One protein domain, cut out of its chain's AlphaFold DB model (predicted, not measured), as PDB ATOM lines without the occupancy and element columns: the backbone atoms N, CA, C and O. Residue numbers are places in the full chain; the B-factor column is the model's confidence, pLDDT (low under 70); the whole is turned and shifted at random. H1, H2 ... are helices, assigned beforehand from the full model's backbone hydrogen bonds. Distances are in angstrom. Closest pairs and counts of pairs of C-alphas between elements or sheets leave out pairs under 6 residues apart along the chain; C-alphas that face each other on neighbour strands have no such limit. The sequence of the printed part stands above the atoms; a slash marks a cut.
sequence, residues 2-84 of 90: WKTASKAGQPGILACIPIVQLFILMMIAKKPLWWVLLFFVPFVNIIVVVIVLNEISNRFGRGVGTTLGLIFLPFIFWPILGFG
ATOM      1  N   TRP A   2       4.658  18.696  48.117       80.06
ATOM      2  CA  TRP A   2       4.014  19.914  48.659       80.06
ATOM      3  C   TRP A   2       3.850  19.885  50.189       80.06
ATOM      4  O   TRP A   2       4.427  20.700  50.902       80.06
ATOM      5  N   LYS A   3       3.152  18.865  50.706       84.06
ATOM      6  CA  LYS A   3       2.950  18.674  52.150       84.06
ATOM      7  C   LYS A   3       4.233  18.375  52.922       84.06
ATOM      8  O   LYS A   3       4.389  18.857  54.036       84.06
ATOM      9  N   THR A   4       5.161  17.627  52.327       85.88
ATOM     10  CA  THR A   4       6.474  17.331  52.923       85.88
ATOM     11  C   THR A   4       7.283  18.611  53.145       85.88
ATOM     12  O   THR A   4       7.836  18.811  54.219       85.88
ATOM     13  N   ALA A   5       7.296  19.508  52.158       86.94
ATOM     14  CA  ALA A   5       7.946  20.808  52.259       86.94
ATOM     15  C   ALA A   5       7.246  21.715  53.280       86.94
ATOM     16  O   ALA A   5       7.922  22.293  54.126       86.94
ATOM     17  N   SER A   6       5.908  21.765  53.282       86.81
ATOM     18  CA  SER A   6       5.152  22.518  54.295       86.81
ATOM     19  C   SER A   6       5.446  22.058  55.724       86.81
ATOM     20  O   SER A   6       5.607  22.899  56.603       86.81
ATOM     21  N   LYS A   7       5.570  20.746  55.962       87.44
ATOM     22  CA  LYS A   7       5.960  20.203  57.275       87.44
ATOM     23  C   LYS A   7       7.365  20.608  57.710       87.44
ATOM     24  O   LYS A   7       7.607  20.782  58.893       87.44
ATOM     25  N   ALA A   8       8.273  20.778  56.757       85.69
ATOM     26  CA  ALA A   8       9.626  21.254  57.009       85.69
ATOM     27  C   ALA A   8       9.725  22.793  57.105       85.69
ATOM     28  O   ALA A   8      10.824  23.347  57.055       85.69
ATOM     29  N   GLY A   9       8.590  23.501  57.191       84.56
ATOM     30  CA  GLY A   9       8.538  24.964  57.261       84.56
ATOM     31  C   GLY A   9       8.865  25.669  55.941       84.56
ATOM     32  O   GLY A   9       9.115  26.871  55.934       84.56
ATOM     33  N   GLN A  10       8.883  24.939  54.824       87.69
ATOM     34  CA  GLN A  10       9.161  25.482  53.497       87.69
ATOM     35  C   GLN A  10       7.859  25.776  52.735       87.69
ATOM     36  O   GLN A  10       6.850  25.088  52.928       87.69
ATOM     37  N   PRO A  11       7.851  26.769  51.828       85.31
ATOM     38  CA  PRO A  11       6.691  27.078  51.000       85.31
ATOM     39  C   PRO A  11       6.365  25.897  50.081       85.31
ATOM     40  O   PRO A  11       6.959  25.719  49.018       85.31
ATOM     41  N   GLY A  12       5.385  25.087  50.489       80.31
ATOM     42  CA  GLY A  12       5.053  23.840  49.812       80.31
ATOM     43  C   GLY A  12       4.778  24.028  48.325       80.31
ATOM     44  O   GLY A  12       5.183  23.187  47.527       80.31
ATOM     45  N   ILE A  13       4.094  25.116  47.936       81.56
ATOM     46  CA  ILE A  13       3.691  25.387  46.538       81.56
ATOM     47  C   ILE A  13       4.921  25.468  45.630       81.56
ATOM     48  O   ILE A  13       4.912  24.943  44.519       81.56
ATOM     49  N   LEU A  14       6.011  26.043  46.139       82.25
ATOM     50  CA  LEU A  14       7.263  26.150  45.401       82.25
ATOM     51  C   LEU A  14       7.918  24.777  45.169       82.25
ATOM     52  O   LEU A  14       8.653  24.611  44.200       82.25
ATOM     53  N   ALA A  15       7.600  23.762  45.982       81.94
ATOM     54  CA  ALA A  15       8.110  22.399  45.812       81.94
ATOM     55  C   ALA A  15       7.472  21.649  44.631       81.94
ATOM     56  O   ALA A  15       7.929  20.553  44.295       81.94
ATOM     57  N   CYS A  16       6.428  22.208  44.007       83.25
ATOM     58  CA  CYS A  16       5.855  21.690  42.763       83.25
ATOM     59  C   CYS A  16       6.609  22.176  41.513       83.25
ATOM     60  O   CYS A  16       6.456  21.580  40.450       83.25
ATOM     61  N   ILE A  17       7.423  23.232  41.622       87.44
ATOM     62  CA  ILE A  17       8.194  23.776  40.499       87.44
ATOM     63  C   ILE A  17       9.519  23.001  40.404       87.44
ATOM     64  O   ILE A  17      10.287  23.055  41.360       87.44
ATOM     65  N   PRO A  18       9.852  22.328  39.284       77.81
ATOM     66  CA  PRO A  18      10.999  21.411  39.217       77.81
ATOM     67  C   PRO A  18      12.348  22.037  39.589       77.81
ATOM     68  O   PRO A  18      13.128  21.446  40.329       77.81
ATOM     69  N   ILE A  19      12.617  23.259  39.121       87.31
ATOM     70  CA  ILE A  19      13.883  23.948  39.412       87.31
ATOM     71  C   ILE A  19      13.944  24.342  40.890       87.31
ATOM     72  O   ILE A  19      14.925  24.064  41.570       87.31
ATOM     73  N   VAL A  20      12.874  24.949  41.409       88.00
ATOM     74  CA  VAL A  20      12.809  25.419  42.803       88.00
ATOM     75  C   VAL A  20      12.746  24.246  43.789       88.00
ATOM     76  O   VAL A  20      13.262  24.341  44.901       88.00
ATOM     77  N   GLN A  21      12.198  23.106  43.368       88.94
ATOM     78  CA  GLN A  21      12.157  21.870  44.142       88.94
ATOM     79  C   GLN A  21      13.559  21.415  44.561       88.94
ATOM     80  O   GLN A  21      13.721  21.003  45.707       88.94
ATOM     81  N   LEU A  22      14.574  21.542  43.698       90.00
ATOM     82  CA  LEU A  22      15.956  21.195  44.056       90.00
ATOM     83  C   LEU A  22      16.468  22.052  45.221       90.00
ATOM     84  O   LEU A  22      17.029  21.523  46.177       90.00
ATOM     85  N   PHE A  23      16.202  23.360  45.199       91.44
ATOM     86  CA  PHE A  23      16.559  24.259  46.301       91.44
ATOM     87  C   PHE A  23      15.789  23.920  47.582       91.44
ATOM     88  O   PHE A  23      16.358  23.936  48.671       91.44
ATOM     89  N   ILE A  24      14.511  23.556  47.473       91.75
ATOM     90  CA  ILE A  24      13.699  23.166  48.634       91.75
ATOM     91  C   ILE A  24      14.209  21.876  49.263       91.75
ATOM     92  O   ILE A  24      14.327  21.817  50.482       91.75
ATOM     93  N   LEU A  25      14.577  20.874  48.466       91.25
ATOM     94  CA  LEU A  25      15.179  19.642  48.983       91.25
ATOM     95  C   LEU A  25      16.449  19.930  49.782       91.25
ATOM     96  O   LEU A  25      16.637  19.362  50.854       91.25
ATOM     97  N   MET A  26      17.268  20.868  49.310       93.75
ATOM     98  CA  MET A  26      18.465  21.321  50.016       93.75
ATOM     99  C   MET A  26      18.139  22.013  51.342       93.75
ATOM    100  O   MET A  26      18.785  21.733  52.352       93.75
ATOM    101  N   MET A  27      17.103  22.857  51.365       90.94
ATOM    102  CA  MET A  27      16.636  23.513  52.591       90.94
ATOM    103  C   MET A  27      16.085  22.508  53.615       90.94
ATOM    104  O   MET A  27      16.425  22.601  54.793       90.94
ATOM    105  N   ILE A  28      15.309  21.512  53.171       91.88
ATOM    106  CA  ILE A  28      14.795  20.423  54.025       91.88
ATOM    107  C   ILE A  28      15.947  19.541  54.533       91.88
ATOM    108  O   ILE A  28      15.965  19.134  55.688       91.88
ATOM    109  N   ALA A  29      16.943  19.260  53.693       92.56
ATOM    110  CA  ALA A  29      18.123  18.489  54.081       92.56
ATOM    111  C   ALA A  29      19.120  19.285  54.951       92.56
ATOM    112  O   ALA A  29      20.126  18.725  55.389       92.56
ATOM    113  N   LYS A  30      18.891  20.592  55.167       91.88
ATOM    114  CA  LYS A  30      19.857  21.543  55.752       91.88
ATOM    115  C   LYS A  30      21.244  21.481  55.094       91.88
ATOM    116  O   LYS A  30      22.276  21.570  55.762       91.88
ATOM    117  N   LYS A  31      21.277  21.321  53.772       93.25
ATOM    118  CA  LYS A  31      22.504  21.351  52.972       93.25
ATOM    119  C   LYS A  31      22.639  22.701  52.258       93.25
ATOM    120  O   LYS A  31      21.634  23.353  51.972       93.25
ATOM    121  N   PRO A  32      23.868  23.150  51.964       93.50
ATOM    122  CA  PRO A  32      24.075  24.464  51.375       93.50
ATOM    123  C   PRO A  32      23.596  24.492  49.919       93.50
ATOM    124  O   PRO A  32      23.919  23.596  49.148       93.50
ATOM    125  N   LEU A  33      22.868  25.544  49.526       91.88
ATOM    126  CA  LEU A  33      22.189  25.643  48.222       91.88
ATOM    127  C   LEU A  33      23.103  25.414  47.004       91.88
ATOM    128  O   LEU A  33      22.624  24.986  45.958       91.88
ATOM    129  N   TRP A  34      24.417  25.633  47.131       91.31
ATOM    130  CA  TRP A  34      25.367  25.385  46.045       91.31
ATOM    131  C   TRP A  34      25.447  23.912  45.618       91.31
ATOM    132  O   TRP A  34      25.832  23.663  44.476       91.31
ATOM    133  N   TRP A  35      25.037  22.929  46.443       93.50
ATOM    134  CA  TRP A  35      25.037  21.535  45.967       93.50
ATOM    135  C   TRP A  35      24.015  21.284  44.861       93.50
ATOM    136  O   TRP A  35      24.127  20.263  44.191       93.50
ATOM    137  N   VAL A  36      23.061  22.191  44.609       91.56
ATOM    138  CA  VAL A  36      22.197  22.097  43.420       91.56
ATOM    139  C   VAL A  36      23.047  21.994  42.144       91.56
ATOM    140  O   VAL A  36      22.688  21.252  41.236       91.56
ATOM    141  N   LEU A  37      24.224  22.633  42.098       92.50
ATOM    142  CA  LEU A  37      25.164  22.508  40.978       92.50
ATOM    143  C   LEU A  37      25.739  21.090  40.835       92.50
ATOM    144  O   LEU A  37      25.967  20.627  39.719       92.50
ATOM    145  N   LEU A  38      25.924  20.370  41.945       92.19
ATOM    146  CA  LEU A  38      26.456  19.005  41.938       92.19
ATOM    147  C   LEU A  38      25.482  17.996  41.313       92.19
ATOM    148  O   LEU A  38      25.921  16.950  40.840       92.19
ATOM    149  N   PHE A  39      24.182  18.310  41.243       89.62
ATOM    150  CA  PHE A  39      23.205  17.478  40.529       89.62
ATOM    151  C   PHE A  39      23.430  17.461  39.010       89.62
ATOM    152  O   PHE A  39      22.987  16.524  38.347       89.62
ATOM    153  N   PHE A  40      24.135  18.457  38.462       90.50
ATOM    154  CA  PHE A  40      24.473  18.531  37.037       90.50
ATOM    155  C   PHE A  40      25.806  17.851  36.697       90.50
ATOM    156  O   PHE A  40      26.130  17.707  35.520       90.50
ATOM    157  N   VAL A  41      26.573  17.412  37.702       93.75
ATOM    158  CA  VAL A  41      27.837  16.695  37.509       93.75
ATOM    159  C   VAL A  41      27.548  15.187  37.449       93.75
ATOM    160  O   VAL A  41      27.070  14.624  38.441       93.75
ATOM    161  N   PRO A  42      27.828  14.505  36.322       89.50
ATOM    162  CA  PRO A  42      27.611  13.065  36.199       89.50
ATOM    163  C   PRO A  42      28.351  12.276  37.286       89.50
ATOM    164  O   PRO A  42      29.446  12.659  37.697       89.50
ATOM    165  N   PHE A  43      27.761  11.165  37.738       93.00
ATOM    166  CA  PHE A  43      28.235  10.282  38.821       93.00
ATOM    167  C   PHE A  43      28.196  10.900  40.226       93.00
ATOM    168  O   PHE A  43      27.729  10.253  41.167       93.00
ATOM    169  N   VAL A  44      28.616  12.158  40.378       93.56
ATOM    170  CA  VAL A  44      28.527  12.901  41.645       93.56
ATOM    171  C   VAL A  44      27.067  13.119  42.036       93.56
ATOM    172  O   VAL A  44      26.714  12.981  43.208       93.56
ATOM    173  N   ASN A  45      26.198  13.375  41.055       92.69
ATOM    174  CA  ASN A  45      24.765  13.547  41.263       92.69
ATOM    175  C   ASN A  45      24.108  12.366  42.002       92.69
ATOM    176  O   ASN A  45      23.273  12.593  42.874       92.69
ATOM    177  N   ILE A  46      24.507  11.120  41.722       92.50
ATOM    178  CA  ILE A  46      23.960   9.923  42.383       92.50
ATOM    179  C   ILE A  46      24.314   9.929  43.874       92.50
ATOM    180  O   ILE A  46      23.445   9.736  44.725       92.50
ATOM    181  N   ILE A  47      25.580  10.201  44.196       93.38
ATOM    182  CA  ILE A  47      26.064  10.254  45.582       93.38
ATOM    183  C   ILE A  47      25.349  11.379  46.339       93.38
ATOM    184  O   ILE A  47      24.862  11.178  47.451       93.38
ATOM    185  N   VAL A  48      25.228  12.550  45.710       94.44
ATOM    186  CA  VAL A  48      24.552  13.716  46.289       94.44
ATOM    187  C   VAL A  48      23.073  13.437  46.552       94.44
ATOM    188  O   VAL A  48      22.595  13.751  47.641       94.44
ATOM    189  N   VAL A  49      22.362  12.798  45.617       92.44
ATOM    190  CA  VAL A  49      20.958  12.389  45.805       92.44
ATOM    191  C   VAL A  49      20.821  11.502  47.039       92.44
ATOM    192  O   VAL A  49      19.972  11.772  47.889       92.44
ATOM    193  N   VAL A  50      21.667  10.477  47.177       93.56
ATOM    194  CA  VAL A  50      21.608   9.555  48.322       93.56
ATOM    195  C   VAL A  50      21.847  10.295  49.638       93.56
ATOM    196  O   VAL A  50      21.089  10.097  50.588       93.56
ATOM    197  N   ILE A  51      22.841  11.188  49.690       94.12
ATOM    198  CA  ILE A  51      23.135  11.986  50.892       94.12
ATOM    199  C   ILE A  51      21.954  12.897  51.246       94.12
ATOM    200  O   ILE A  51      21.532  12.938  52.401       94.12
ATOM    201  N   VAL A  52      21.399  13.613  50.264       94.56
ATOM    202  CA  VAL A  52      20.267  14.528  50.479       94.56
ATOM    203  C   VAL A  52      19.041  13.760  50.975       94.56
ATOM    204  O   VAL A  52      18.433  14.164  51.961       94.56
ATOM    205  N   LEU A  53      18.700  12.627  50.357       93.56
ATOM    206  CA  LEU A  53      17.571  11.798  50.794       93.56
ATOM    207  C   LEU A  53      17.802  11.176  52.175       93.56
ATOM    208  O   LEU A  53      16.850  11.031  52.945       93.56
ATOM    209  N   ASN A  54      19.046  10.818  52.505       94.25
ATOM    210  CA  ASN A  54      19.379  10.315  53.832       94.25
ATOM    211  C   ASN A  54      19.151  11.375  54.900       94.25
ATOM    212  O   ASN A  54      18.473  11.115  55.891       94.25
ATOM    213  N   GLU A  55      19.626  12.586  54.648       94.00
ATOM    214  CA  GLU A  55      19.461  13.708  55.564       94.00
ATOM    215  C   GLU A  55      18.002  14.106  55.715       94.00
ATOM    216  O   GLU A  55      17.540  14.267  56.837       94.00
ATOM    217  N   ILE A  56      17.234  14.166  54.624       93.12
ATOM    218  CA  ILE A  56      15.783  14.385  54.704       93.12
ATOM    219  C   ILE A  56      15.151  13.309  55.590       93.12
ATOM    220  O   ILE A  56      14.430  13.627  56.528       93.12
ATOM    221  N   SER A  57      15.462  12.036  55.355       92.06
ATOM    222  CA  SER A  57      14.925  10.938  56.160       92.06
ATOM    223  C   SER A  57      15.278  11.040  57.650       92.06
ATOM    224  O   SER A  57      14.421  10.816  58.510       92.06
ATOM    225  N   ASN A  58      16.521  11.417  57.962       91.25
ATOM    226  CA  ASN A  58      16.988  11.627  59.332       91.25
ATOM    227  C   ASN A  58      16.283  12.823  59.982       91.25
ATOM    228  O   ASN A  58      15.845  12.716  61.123       91.25
ATOM    229  N   ARG A  59      16.085  13.921  59.240       90.88
ATOM    230  CA  ARG A  59      15.314  15.089  59.696       90.88
ATOM    231  C   ARG A  59      13.851  14.752  59.933       90.88
ATOM    232  O   ARG A  59      13.223  15.384  60.756       90.88
ATOM    233  N   PHE A  60      13.295  13.750  59.266       90.31
ATOM    234  CA  PHE A  60      11.946  13.257  59.554       90.31
ATOM    235  C   PHE A  60      11.912  12.125  60.600       90.31
ATOM    236  O   PHE A  60      10.882  11.470  60.765       90.31
ATOM    237  N   GLY A  61      13.033  11.847  61.278       87.81
ATOM    238  CA  GLY A  61      13.132  10.833  62.330       87.81
ATOM    239  C   GLY A  61      12.953   9.387  61.849       87.81
ATOM    240  O   GLY A  61      12.680   8.509  62.663       87.81
ATOM    241  N   ARG A  62      13.065   9.113  60.538       84.06
ATOM    242  CA  ARG A  62      12.736   7.796  59.950       84.06
ATOM    243  C   ARG A  62      13.931   6.977  59.445       84.06
ATOM    244  O   ARG A  62      13.745   5.840  59.004       84.06
ATOM    245  N   GLY A  63      15.148   7.515  59.538       88.06
ATOM    246  CA  GLY A  63      16.405   6.779  59.341       88.06
ATOM    247  C   GLY A  63      16.594   6.143  57.954       88.06
ATOM    248  O   GLY A  63      15.939   6.501  56.976       88.06
ATOM    249  N   VAL A  64      17.501   5.166  57.848       88.31
ATOM    250  CA  VAL A  64      17.942   4.600  56.554       88.31
ATOM    251  C   VAL A  64      16.825   3.867  55.796       88.31
ATOM    252  O   VAL A  64      16.780   3.925  54.569       88.31
ATOM    253  N   GLY A  65      15.880   3.226  56.494       88.56
ATOM    254  CA  GLY A  65      14.769   2.513  55.848       88.56
ATOM    255  C   GLY A  65      13.896   3.430  54.985       88.56
ATOM    256  O   GLY A  65      13.524   3.073  53.869       88.56
ATOM    257  N   THR A  66      13.651   4.657  55.453       90.00
ATOM    258  CA  THR A  66      12.928   5.663  54.662       90.00
ATOM    259  C   THR A  66      13.798   6.260  53.559       90.00
ATOM    260  O   THR A  66      13.276   6.553  52.490       90.00
ATOM    261  N   THR A  67      15.120   6.346  53.729       92.12
ATOM    262  CA  THR A  67      16.034   6.718  52.633       92.12
ATOM    263  C   THR A  67      15.945   5.741  51.466       92.12
ATOM    264  O   THR A  67      15.757   6.160  50.327       92.12
ATOM    265  N   LEU A  68      16.037   4.439  51.745       91.88
ATOM    266  CA  LEU A  68      15.917   3.401  50.720       91.88
ATOM    267  C   LEU A  68      14.520   3.425  50.092       91.88
ATOM    268  O   LEU A  68      14.390   3.375  48.871       91.88
ATOM    269  N   GLY A  69      13.483   3.603  50.912       92.12
ATOM    270  CA  GLY A  69      12.117   3.792  50.440       92.12
ATOM    271  C   GLY A  69      11.955   4.987  49.498       92.12
ATOM    272  O   GLY A  69      11.294   4.869  48.472       92.12
ATOM    273  N   LEU A  70      12.601   6.118  49.783       91.31
ATOM    274  CA  LEU A  70      12.591   7.297  48.914       91.31
ATOM    275  C   LEU A  70      13.347   7.079  47.598       91.31
ATOM    276  O   LEU A  70      12.973   7.679  46.595       91.31
ATOM    277  N   ILE A  71      14.390   6.246  47.595       91.94
ATOM    278  CA  ILE A  71      15.175   5.928  46.394       91.94
ATOM    279  C   ILE A  71      14.404   4.964  45.485       91.94
ATOM    280  O   ILE A  71      14.250   5.231  44.296       91.94
ATOM    281  N   PHE A  72      13.914   3.851  46.037       91.75
ATOM    282  CA  PHE A  72      13.307   2.775  45.248       91.75
ATOM    283  C   PHE A  72      11.800   2.965  45.032       91.75
ATOM    284  O   PHE A  72      11.281   2.603  43.978       91.75
ATOM    285  N   LEU A  73      11.087   3.533  46.010       92.81
ATOM    286  CA  LEU A  73       9.632   3.740  45.995       92.81
ATOM    287  C   LEU A  73       9.261   5.213  46.323       92.81
ATOM    288  O   LEU A  73       8.460   5.474  47.234       92.81
ATOM    289  N   PRO A  74       9.786   6.208  45.578       88.44
ATOM    290  CA  PRO A  74       9.568   7.629  45.871       88.44
ATOM    291  C   PRO A  74       8.082   8.006  45.923       88.44
ATOM    292  O   PRO A  74       7.667   8.769  46.794       88.44
ATOM    293  N   PHE A  75       7.258   7.443  45.037       86.62
ATOM    294  CA  PHE A  75       5.826   7.749  44.947       86.62
ATOM    295  C   PHE A  75       5.027   7.376  46.199       86.62
ATOM    296  O   PHE A  75       3.954   7.927  46.410       86.62
ATOM    297  N   ILE A  76       5.551   6.477  47.037       88.94
ATOM    298  CA  ILE A  76       4.907   6.035  48.279       88.94
ATOM    299  C   ILE A  76       5.529   6.756  49.478       88.94
ATOM    300  O   ILE A  76       4.817   7.327  50.306       88.94
ATOM    301  N   PHE A  77       6.860   6.814  49.548       90.06
ATOM    302  CA  PHE A  77       7.552   7.380  50.707       90.06
ATOM    303  C   PHE A  77       7.460   8.910  50.793       90.06
ATOM    304  O   PHE A  77       7.363   9.451  51.896       90.06
ATOM    305  N   TRP A  78       7.400   9.627  49.663       89.25
ATOM    306  CA  TRP A  78       7.195  11.081  49.683       89.25
ATOM    307  C   TRP A  78       5.832  11.483  50.275       89.25
ATOM    308  O   TRP A  78       5.803  12.394  51.114       89.25
ATOM    309  N   PRO A  79       4.703  10.848  49.891       88.75
ATOM    310  CA  PRO A  79       3.431  11.027  50.585       88.75
ATOM    311  C   PRO A  79       3.453  10.582  52.045       88.75
ATOM    312  O   PRO A  79       2.915  11.310  52.868       88.75
ATOM    313  N   ILE A  80       4.102   9.468  52.399       89.69
ATOM    314  CA  ILE A  80       4.197   9.024  53.805       89.69
ATOM    315  C   ILE A  80       4.870  10.092  54.677       89.69
ATOM    316  O   ILE A  80       4.369  10.410  55.753       89.69
ATOM    317  N   LEU A  81       5.956  10.707  54.203       88.44
ATOM    318  CA  LEU A  81       6.594  11.818  54.915       88.44
ATOM    319  C   LEU A  81       5.688  13.057  54.985       88.44
ATOM    320  O   LEU A  81       5.601  13.729  56.013       88.44
ATOM    321  N   GLY A  82       4.986  13.361  53.890       87.00
ATOM    322  CA  GLY A  82       4.136  14.549  53.794       87.00
ATOM    323  C   GLY A  82       2.821  14.468  54.574       87.00
ATOM    324  O   GLY A  82       2.419  15.461  55.171       87.00
ATOM    325  N   PHE A  83       2.157  13.319  54.574       86.50
ATOM    326  CA  PHE A  83       0.801  13.129  55.100       86.50
ATOM    327  C   PHE A  83       0.730  12.169  56.290       86.50
ATOM    328  O   PHE A  83      -0.245  12.231  57.025       86.50
ATOM    329  N   GLY A  84       1.726  11.301  56.487       85.94
ATOM    330  CA  GLY A  84       1.779  10.403  57.645       85.94
ATOM    331  C   GLY A  84       2.266  11.107  58.910       85.94
ATOM    332  O   GLY A  84       2.483  12.314  58.913       85.94
TER     333      GLY A  84
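This is residues 2 to 84 of the 90 residues of the protein "Signal peptidase I" of Phycisphaerales bacterium (UniProt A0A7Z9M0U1). Seven short helices follow one another round a small ring, crossed rather than side by side, and H7 comes back to touch H1 and close it. The longest helix, H5, makes one side of the ring with H6; H3 is across from H6, H4 folds back on H5 at one end of the longest axis, and H2 is at the corner between H1 and H3. The printed part has 83 residues with seven named helices, H1 to H7 in chain order, and no named strand; the class is all helix. It is compact, with a radius of gyration of the C-alphas of 11.9 A, and its rounded outline spans 33 by 26 by 20 A.

H5, residues 44 to 59, and H3, residues 18 to 28, are the hub, touching three other helices each. H5 touches H3 with residues 52 to 59 alone; the closest C-alphas are those of Ile 56 and Ile 28, 6.2 A apart, at a steep tilt of 51 degrees, the same way. With residues 44 to 49 alone H5 touches H4, residues 33 to 40, and the two form a helical hairpin at a steep tilt of 43 degrees, with the C-alphas of Phe 39 and Asn 45 closest at 4.3 A. H4 also touches H3, closest at the C-alphas of Leu 33 and Met 26, 6.0 A. H6, residues 63 to 72, touches H5 at a steep tilt of 46 degrees, opposite ways, closest at the C-alphas of Asn 54 and Thr 67, 5.1 A. H6 touches H7, residues 74 to 83, closest at the C-alphas of Leu 70 and Phe 77, 5.3 A. H7 touches H1, residues 2 to 7, closest at the C-alphas of Thr 4 and Gly 82, 3.7 A. H2, residues 12 to 16, touches H1, with the C-alphas of Trp 2 and Gly 12 closest at 4.2 A, and touches H3 only at the corner, closest at the C-alphas of Ala 15 and Gln 21, 4.4 A. H3 and H6 are apart. Each O i to N i+4 pair is within hydrogen-bond range in H1, H5 and H6, against 5 of 7 in H3, 5 of 6 in H7, 0 of 1 in H2 and 0 of 4 in H4; of O i to N i+3 pairs, 2 of 2 are within range in H2 and 5 of 5 in H4.

H5 is 22.5 A long, from C-alpha 44 at (28.527, 12.901, 41.645) to C-alpha 59. H3 is 15.3 A long, H6 15.0 A, H7 13.9 A and H4 13.4 A. H1 begins at C-alpha 2 at (4.014, 19.914, 48.659), and H7 ends at C-alpha 83 at (0.801, 13.129, 55.100).

The C-alphas of Pro 42 and Gly 84 are the two farthest apart, 33.7 A. The printed part has no cut, and its six links are tight. Its mean pLDDT is 89.6, and no printed residue is under 70.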